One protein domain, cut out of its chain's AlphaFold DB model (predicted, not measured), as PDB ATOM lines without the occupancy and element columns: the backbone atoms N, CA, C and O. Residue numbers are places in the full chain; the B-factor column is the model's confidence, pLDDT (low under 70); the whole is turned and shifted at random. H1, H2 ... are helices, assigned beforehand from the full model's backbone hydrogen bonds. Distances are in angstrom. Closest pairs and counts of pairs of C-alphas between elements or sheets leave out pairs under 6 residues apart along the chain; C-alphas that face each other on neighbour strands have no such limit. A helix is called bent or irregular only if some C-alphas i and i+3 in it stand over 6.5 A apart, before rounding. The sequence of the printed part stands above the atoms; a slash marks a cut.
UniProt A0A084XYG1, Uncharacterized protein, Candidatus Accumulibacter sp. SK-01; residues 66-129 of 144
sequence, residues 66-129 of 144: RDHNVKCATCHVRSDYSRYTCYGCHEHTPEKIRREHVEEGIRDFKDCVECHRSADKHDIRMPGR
ATOM      1  N   ARG A  66     -53.866  18.254  42.981       70.06
ATOM      2  CA  ARG A  66     -54.912  19.096  43.592       70.06
ATOM      3  C   ARG A  66     -54.546  20.583  43.753       70.06
ATOM      4  O   ARG A  66     -54.596  21.326  42.779       70.06
ATOM      5  N   ASP A  67     -54.227  21.007  44.975       63.78
ATOM      6  CA  ASP A  67     -54.146  22.412  45.383       63.78
ATOM      7  C   ASP A  67     -52.807  23.097  45.025       63.78
ATOM      8  O   ASP A  67     -52.603  24.269  45.351       63.78
ATOM      9  N   HIS A  68     -51.892  22.423  44.315       72.69
ATOM     10  CA  HIS A  68     -50.575  22.965  43.953       72.69
ATOM     11  C   HIS A  68     -50.600  23.835  42.689       72.69
ATOM     12  O   HIS A  68     -49.935  23.559  41.687       72.69
ATOM     13  N   ASN A  69     -51.317  24.957  42.756       74.06
ATOM     14  CA  ASN A  69     -51.223  26.007  41.743       74.06
ATOM     15  C   ASN A  69     -49.926  26.821  41.924       74.06
ATOM     16  O   ASN A  69     -49.907  27.873  42.568       74.06
ATOM     17  N   VAL A  70     -48.820  26.305  41.387       81.75
ATOM     18  CA  VAL A  70     -47.483  26.902  41.515       81.75
ATOM     19  C   VAL A  70     -47.119  27.785  40.320       81.75
ATOM     20  O   VAL A  70     -47.571  27.583  39.194       81.75
ATOM     21  N   LYS A  71     -46.256  28.778  40.553       85.31
ATOM     22  CA  LYS A  71     -45.700  29.600  39.470       85.31
ATOM     23  C   LYS A  71     -44.716  28.773  38.647       85.31
ATOM     24  O   LYS A  71     -43.942  28.001  39.203       85.31
ATOM     25  N   CYS A  72     -44.645  29.019  37.338       86.56
ATOM     26  CA  CYS A  72     -43.695  28.335  36.453       86.56
ATOM     27  C   CYS A  72     -42.245  28.447  36.961       86.56
ATOM     28  O   CYS A  72     -41.493  27.474  36.939       86.56
ATOM     29  N   ALA A  73     -41.886  29.624  37.491       86.56
ATOM     30  CA  ALA A  73     -40.563  29.927  38.034       86.56
ATOM     31  C   ALA A  73     -40.161  29.072  39.252       86.56
ATOM     32  O   ALA A  73     -38.978  29.023  39.582       86.56
ATOM     33  N   THR A  74     -41.113  28.392  39.901       87.75
ATOM     34  CA  THR A  74     -40.826  27.451  40.992       87.75
ATOM     35  C   THR A  74     -39.967  26.282  40.504       87.75
ATOM     36  O   THR A  74     -39.054  25.860  41.211       87.75
ATOM     37  N   CYS A  75     -40.213  25.795  39.282       89.06
ATOM     38  CA  CYS A  75     -39.446  24.704  38.674       89.06
ATOM     39  C   CYS A  75     -38.513  25.204  37.561       89.06
ATOM     40  O   CYS A  75     -37.378  24.746  37.445       89.06
ATOM     41  N   HIS A  76     -38.966  26.163  36.754       88.94
ATOM     42  CA  HIS A  76     -38.237  26.687  35.597       88.94
ATOM     43  C   HIS A  76     -37.486  27.970  35.952       88.94
ATOM     44  O   HIS A  76     -37.952  29.096  35.753       88.94
ATOM     45  N   VAL A  77     -36.292  27.794  36.512       86.69
ATOM     46  CA  VAL A  77     -35.439  28.897  36.961       86.69
ATOM     47  C   VAL A  77     -34.963  29.727  35.764       86.69
ATOM     48  O   VAL A  77     -34.542  29.179  34.749       86.69
ATOM     49  N   ARG A  78     -34.990  31.063  35.896       84.19
ATOM     50  CA  ARG A  78     -34.598  32.025  34.839       84.19
ATOM     51  C   ARG A  78     -35.389  31.869  33.528       84.19
ATOM     52  O   ARG A  78     -34.875  32.216  32.470       84.19
ATOM     53  N   SER A  79     -36.619  31.357  33.604       79.62
ATOM     54  CA  SER A  79     -37.487  31.129  32.439       79.62
ATOM     55  C   SER A  79     -36.869  30.188  31.390       79.62
ATOM     56  O   SER A  79     -37.232  30.235  30.216       79.62
ATOM     57  N   ASP A  80     -35.946  29.314  31.809       85.00
ATOM     58  CA  ASP A  80     -35.456  28.213  30.984       85.00
ATOM     59  C   ASP A  80     -36.412  27.021  31.107       85.00
ATOM     60  O   ASP A  80     -36.306  26.200  32.015       85.00
ATOM     61  N   TYR A  81     -37.363  26.938  30.180       84.00
ATOM     62  CA  TYR A  81     -38.380  25.883  30.146       84.00
ATOM     63  C   TYR A  81     -37.856  24.531  29.639       84.00
ATOM     64  O   TYR A  81     -38.583  23.543  29.676       84.00
ATOM     65  N   SER A  82     -36.597  24.464  29.188       82.50
ATOM     66  CA  SER A  82     -35.943  23.196  28.835       82.50
ATOM     67  C   SER A  82     -35.365  22.471  30.052       82.50
ATOM     68  O   SER A  82     -35.040  21.286  29.980       82.50
ATOM     69  N   ARG A  83     -35.238  23.177  31.179       87.88
ATOM     70  CA  ARG A  83     -34.672  22.669  32.427       87.88
ATOM     71  C   ARG A  83     -35.661  22.856  33.559       87.88
ATOM     72  O   ARG A  83     -36.454  23.788  33.557       87.88
ATOM     73  N   TYR A  84     -35.582  21.996  34.562       90.81
ATOM     74  CA  TYR A  84     -36.445  22.080  35.729       90.81
ATOM     75  C   TYR A  84     -35.675  21.747  37.010       90.81
ATOM     76  O   TYR A  84     -34.575  21.191  36.970       90.81
ATOM     77  N   THR A  85     -36.247  22.115  38.155       90.25
ATOM     78  CA  THR A  85     -35.785  21.704  39.483       90.25
ATOM     79  C   THR A  85     -36.967  21.267  40.338       90.25
ATOM     80  O   THR A  85     -38.005  21.920  40.345       90.25
ATOM     81  N   CYS A  86     -36.797  20.182  41.094       87.81
ATOM     82  CA  CYS A  86     -37.776  19.714  42.086       87.81
ATOM     83  C   CYS A  86     -37.529  20.327  43.478       87.81
ATOM     84  O   CYS A  86     -38.298  20.113  44.416       87.81
ATOM     85  N   TYR A  87     -36.442  21.092  43.613       88.06
ATOM     86  CA  TYR A  87     -35.947  21.641  44.878       88.06
ATOM     87  C   TYR A  87     -36.628  22.960  45.280       88.06
ATOM     88  O   TYR A  87     -36.322  23.514  46.329       88.06
ATOM     89  N   GLY A  88     -37.524  23.484  44.438       84.38
ATOM     90  CA  GLY A  88     -38.186  24.777  44.640       84.38
ATOM     91  C   GLY A  88     -39.472  24.743  45.472       84.38
ATOM     92  O   GLY A  88     -39.984  25.810  45.795       84.38
ATOM     93  N   CYS A  89     -40.005  23.560  45.802       80.56
ATOM     94  CA  CYS A  89     -41.298  23.429  46.491       80.56
ATOM     95  C   CYS A  89     -41.155  23.193  48.009       80.56
ATOM     96  O   CYS A  89     -41.574  24.034  48.796       80.56
ATOM     97  N   HIS A  90     -40.540  22.084  48.432       78.38
ATOM     98  CA  HIS A  90     -40.322  21.720  49.847       78.38
ATOM     99  C   HIS A  90     -38.928  21.092  50.038       78.38
ATOM    100  O   HIS A  90     -38.141  21.124  49.095       78.38
ATOM    101  N   GLU A  91     -38.605  20.559  51.234       69.88
ATOM    102  CA  GLU A  91     -37.300  19.966  51.618       69.88
ATOM    103  C   GLU A  91     -36.827  18.813  50.708       69.88
ATOM    104  O   GLU A  91     -36.775  17.636  51.068       69.88
ATOM    105  N   HIS A  92     -36.386  19.180  49.521       79.62
ATOM    106  CA  HIS A  92     -35.756  18.336  48.537       79.62
ATOM    107  C   HIS A  92     -34.339  18.871  48.366       79.62
ATOM    108  O   HIS A  92     -34.028  19.560  47.403       79.62
ATOM    109  N   THR A  93     -33.462  18.644  49.343       87.75
ATOM    110  CA  THR A  93     -32.041  18.930  49.115       87.75
ATOM    111  C   THR A  93     -31.436  17.782  48.301       87.75
ATOM    112  O   THR A  93     -31.810  16.625  48.520       87.75
ATOM    113  N   PRO A  94     -30.483  18.050  47.387       89.56
ATOM    114  CA  PRO A  94     -29.819  16.992  46.623       89.56
ATOM    115  C   PRO A  94     -29.183  15.910  47.512       89.56
ATOM    116  O   PRO A  94     -29.187  14.735  47.154       89.56
ATOM    117  N   GLU A  95     -28.657  16.308  48.675       91.56
ATOM    118  CA  GLU A  95     -28.043  15.419  49.669       91.56
ATOM    119  C   GLU A  95     -29.073  14.452  50.271       91.56
ATOM    120  O   GLU A  95     -28.868  13.239  50.249       91.56
ATOM    121  N   LYS A  96     -30.203  14.986  50.764       89.94
ATOM    122  CA  LYS A  96     -31.267  14.194  51.396       89.94
ATOM    123  C   LYS A  96     -31.849  13.211  50.388       89.94
ATOM    124  O   LYS A  96     -31.852  12.020  50.650       89.94
ATOM    125  N   ILE A  97     -32.214  13.692  49.198       89.69
ATOM    126  CA  ILE A  97     -32.751  12.853  48.117       89.69
ATOM    127  C   ILE A  97     -31.791  11.725  47.761       89.69
ATOM    128  O   ILE A  97     -32.217  10.577  47.663       89.69
ATOM    129  N   ARG A  98     -30.499  12.029  47.590       91.88
ATOM    130  CA  ARG A  98     -29.496  11.009  47.269       91.88
ATOM    131  C   ARG A  98     -29.438   9.922  48.332       91.88
ATOM    132  O   ARG A  98     -29.349   8.756  47.963       91.88
ATOM    133  N   ARG A  99     -29.437  10.291  49.615       93.19
ATOM    134  CA  ARG A  99     -29.358   9.321  50.711       93.19
ATOM    135  C   ARG A  99     -30.530   8.343  50.661       93.19
ATOM    136  O   ARG A  99     -30.278   7.147  50.587       93.19
ATOM    137  N   GLU A 100     -31.761   8.852  50.588       90.81
ATOM    138  CA  GLU A 100     -32.963   8.003  50.531       90.81
ATOM    139  C   GLU A 100     -32.941   7.082  49.292       90.81
ATOM    140  O   GLU A 100     -33.161   5.880  49.398       90.81
ATOM    141  N   HIS A 101     -32.584   7.603  48.110       92.12
ATOM    142  CA  HIS A 101     -32.512   6.780  46.893       92.12
ATOM    143  C   HIS A 101     -31.445   5.682  46.989       92.12
ATOM    144  O   HIS A 101     -31.675   4.562  46.536       92.12
ATOM    145  N   VAL A 102     -30.282   5.977  47.580       93.81
ATOM    146  CA  VAL A 102     -29.201   4.994  47.748       93.81
ATOM    147  C   VAL A 102     -29.592   3.889  48.731       93.81
ATOM    148  O   VAL A 102     -29.225   2.738  48.487       93.81
ATOM    149  N   GLU A 103     -30.337   4.210  49.794       93.44
ATOM    150  CA  GLU A 103     -30.894   3.224  50.734       93.44
ATOM    151  C   GLU A 103     -31.869   2.265  50.033       93.44
ATOM    152  O   GLU A 103     -31.799   1.055  50.242       93.44
ATOM    153  N   GLU A 104     -32.660   2.778  49.088       89.44
ATOM    154  CA  GLU A 104     -33.549   1.997  48.212       89.44
ATOM    155  C   GLU A 104     -32.819   1.314  47.029       89.44
ATOM    156  O   GLU A 104     -33.427   0.657  46.178       89.44
ATOM    157  N   GLY A 105     -31.493   1.459  46.935       92.69
ATOM    158  CA  GLY A 105     -30.669   0.869  45.875       92.69
ATOM    159  C   GLY A 105     -30.756   1.575  44.514       92.69
ATOM    160  O   GLY A 105     -30.217   1.070  43.525       92.69
ATOM    161  N   ILE A 106     -31.381   2.749  44.445       91.25
ATOM    162  CA  ILE A 106     -31.522   3.574  43.243       91.25
ATOM    163  C   ILE A 106     -30.325   4.529  43.150       91.25
ATOM    164  O   ILE A 106     -30.099   5.375  44.011       91.25
ATOM    165  N   ARG A 107     -29.524   4.398  42.088       90.38
ATOM    166  CA  ARG A 107     -28.295   5.198  41.897       90.38
ATOM    167  C   ARG A 107     -28.350   6.157  40.717       90.38
ATOM    168  O   ARG A 107     -27.610   7.139  40.716       90.38
ATOM    169  N   ASP A 108     -29.208   5.879  39.742       90.88
ATOM    170  CA  ASP A 108     -29.471   6.769  38.617       90.88
ATOM    171  C   ASP A 108     -30.883   7.338  38.754       90.88
ATOM    172  O   ASP A 108     -31.870   6.641  38.549       90.88
ATOM    173  N   PHE A 109     -30.959   8.582  39.217       90.25
ATOM    174  CA  PHE A 109     -32.209   9.293  39.509       90.25
ATOM    175  C   PHE A 109     -32.125  10.753  39.046       90.25
ATOM    176  O   PHE A 109     -32.757  11.644  39.610       90.25
ATOM    177  N   LYS A 110     -31.279  11.036  38.046       88.69
ATOM    178  CA  LYS A 110     -31.088  12.407  37.547       88.69
ATOM    179  C   LYS A 110     -32.326  12.943  36.837       88.69
ATOM    180  O   LYS A 110     -32.564  14.146  36.904       88.69
ATOM    181  N   ASP A 111     -33.069  12.072  36.159       90.06
ATOM    182  CA  ASP A 111     -34.339  12.418  35.533       90.06
ATOM    183  C   ASP A 111     -35.494  12.032  36.461       90.06
ATOM    184  O   ASP A 111     -36.044  10.934  36.410       90.06
ATOM    185  N   CYS A 112     -35.827  12.945  37.374       89.56
ATOM    186  CA  CYS A 112     -36.800  12.696  38.433       89.56
ATOM    187  C   CYS A 112     -38.154  12.228  37.875       89.56
ATOM    188  O   CYS A 112     -38.815  11.390  38.489       89.56
ATOM    189  N   VAL A 113     -38.566  12.765  36.718       89.94
ATOM    190  CA  VAL A 113     -39.903  12.537  36.145       89.94
ATOM    191  C   VAL A 113     -40.061  11.186  35.447       89.94
ATOM    192  O   VAL A 113     -41.187  10.796  35.123       89.94
ATOM    193  N   GLU A 114     -38.974  10.432  35.257       90.50
ATOM    194  CA  GLU A 114     -39.069   9.038  34.811       90.50
ATOM    195  C   GLU A 114     -39.827   8.187  35.833       90.50
ATOM    196  O   GLU A 114     -40.663   7.361  35.452       90.50
ATOM    197  N   CYS A 115     -39.588   8.455  37.121       91.12
ATOM    198  CA  CYS A 115     -40.212   7.740  38.227       91.12
ATOM    199  C   CYS A 115     -41.316   8.545  38.922       91.12
ATOM    200  O   CYS A 115     -42.369   7.994  39.244       91.12
ATOM    201  N   HIS A 116     -41.116   9.847  39.123       89.25
ATOM    202  CA  HIS A 116     -42.029  10.725  39.853       89.25
ATOM    203  C   HIS A 116     -42.807  11.633  38.899       89.25
ATOM    204  O   HIS A 116     -42.357  12.721  38.543       89.25
ATOM    205  N   ARG A 117     -44.010  11.209  38.497       89.00
ATOM    206  CA  ARG A 117     -44.883  12.013  37.617       89.00
ATOM    207  C   ARG A 117     -45.805  12.978  38.355       89.00
ATOM    208  O   ARG A 117     -46.561  13.698  37.709       89.00
ATOM    209  N   SER A 118     -45.744  12.995  39.679       86.81
ATOM    210  CA  SER A 118     -46.453  13.930  40.549       86.81
ATOM    211  C   SER A 118     -45.690  14.084  41.872       86.81
ATOM    212  O   SER A 118     -44.676  13.417  42.095       86.81
ATOM    213  N   ALA A 119     -46.164  14.973  42.748       81.25
ATOM    214  CA  ALA A 119     -45.634  15.119  44.104       81.25
ATOM    215  C   ALA A 119     -46.102  14.000  45.062       81.25
ATOM    216  O   ALA A 119     -45.645  13.940  46.203       81.25
ATOM    217  N   ASP A 120     -47.000  13.112  44.620       82.94
ATOM    218  CA  ASP A 120     -47.508  12.019  45.445       82.94
ATOM    219  C   ASP A 120     -46.475  10.891  45.553       82.94
ATOM    220  O   ASP A 120     -46.145  10.209  44.580       82.94
ATOM    221  N   LYS A 121     -46.009  10.645  46.780       79.06
ATOM    222  CA  LYS A 121     -45.099   9.539  47.105       79.06
ATOM    223  C   LYS A 121     -45.684   8.150  46.814       79.06
ATOM    224  O   LYS A 121     -44.937   7.178  46.817       79.06
ATOM    225  N   HIS A 122     -46.993   8.032  46.599       82.75
ATOM    226  CA  HIS A 122     -47.645   6.769  46.252       82.75
ATOM    227  C   HIS A 122     -47.819   6.571  44.735       82.75
ATOM    228  O   HIS A 122     -48.164   5.468  44.317       82.75
ATOM    229  N   ASP A 123     -47.547   7.585  43.902       84.44
ATOM    230  CA  ASP A 123     -47.568   7.496  42.427       84.44
ATOM    231  C   ASP A 123     -46.140   7.439  41.852       84.44
ATOM    232  O   ASP A 123     -45.789   8.110  40.879       84.44
ATOM    233  N   ILE A 124     -45.285   6.630  42.482       87.31
ATOM    234  CA  ILE A 124     -43.926   6.368  42.003       87.31
ATOM    235  C   ILE A 124     -43.969   5.208  41.012       87.31
ATOM    236  O   ILE A 124     -44.508   4.135  41.292       87.31
ATOM    237  N   ARG A 125     -43.373   5.411  39.840       87.31
ATOM    238  CA  ARG A 125     -43.297   4.416  38.767       87.31
ATOM    239  C   ARG A 125     -41.863   3.935  38.639       87.31
ATOM    240  O   ARG A 125     -40.957   4.740  38.529       87.31
ATOM    241  N   MET A 126     -41.651   2.627  38.608       79.19
ATOM    242  CA  MET A 126     -40.319   2.056  38.407       79.19
ATOM    243  C   MET A 126     -40.245   1.439  37.008       79.19
ATOM    244  O   MET A 126     -40.780   0.344  36.802       79.19
ATOM    245  N   PRO A 127     -39.637   2.115  36.017       69.38
ATOM    246  CA  PRO A 127     -39.468   1.532  34.694       69.38
ATOM    247  C   PRO A 127     -38.628   0.246  34.784       69.38
ATOM    248  O   PRO A 127     -37.562   0.215  35.390       69.38
ATOM    249  N   GLY A 128     -39.131  -0.848  34.205       64.88
ATOM    250  CA  GLY A 128     -38.408  -2.126  34.123       64.88
ATOM    251  C   GLY A 128     -38.595  -3.104  35.291       64.88
ATOM    252  O   GLY A 128     -38.179  -4.254  35.161       64.88
ATOM    253  N   ARG A 129     -39.271  -2.730  36.388       58.06
ATOM    254  CA  ARG A 129     -39.801  -3.706  37.360       58.06
ATOM    255  C   ARG A 129     -41.267  -3.979  37.036       58.06
ATOM    256  O   ARG A 129     -42.089  -3.068  37.031       58.06
TER     257      ARG A 129
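Overview. This is residues 66 to 129 of the 144 residues of an uncharacterized protein of Candidatus Accumulibacter sp. SK-01 (UniProt A0A084XYG1). The printed part has little regular structure: the looping stretch of residues 66 to 93 makes one end of the longest axis, and H1 makes much of the other end, where the chain folds back through short H2 into a loose tail. The 64 printed residues hold two named helices, H1 then H2, and no named strand; the class is all helix, with only 14 residues in named elements. The whole is only just compact, close to loose, with a radius of gyration of the C-alphas of 12.8 A and spans of 33 by 25 by 22 A.

Along the chain. Residues 66 to 93 hold no named element. H1, residues 94 to 103, runs 14.4 A from C-alpha 94 at (-29.819, 16.992, 46.623) to C-alpha 103 at (-30.894, 3.224, 50.734). H2, residues 112 to 115, ends with C-alpha 115 at (-40.212, 7.740, 38.227); it is neither bent nor irregular, but only just: C-alphas 112 and 115 are 6.0 A apart.

Arrangement. H1 and H2 are apart, joined by a short link of 8 residues. In H1 every O i to N i+4 pair is within hydrogen-bond range; H2 is too short for such a pair, and its 1 O i to N i+3 pair is within range.

Size, cuts and confidence. The C-alphas farthest apart, of Arg 78 and Arg 129, are 36.2 A apart. The printed part has no cut. Residues 67, 91 and 127 to 129 have pLDDT under 70.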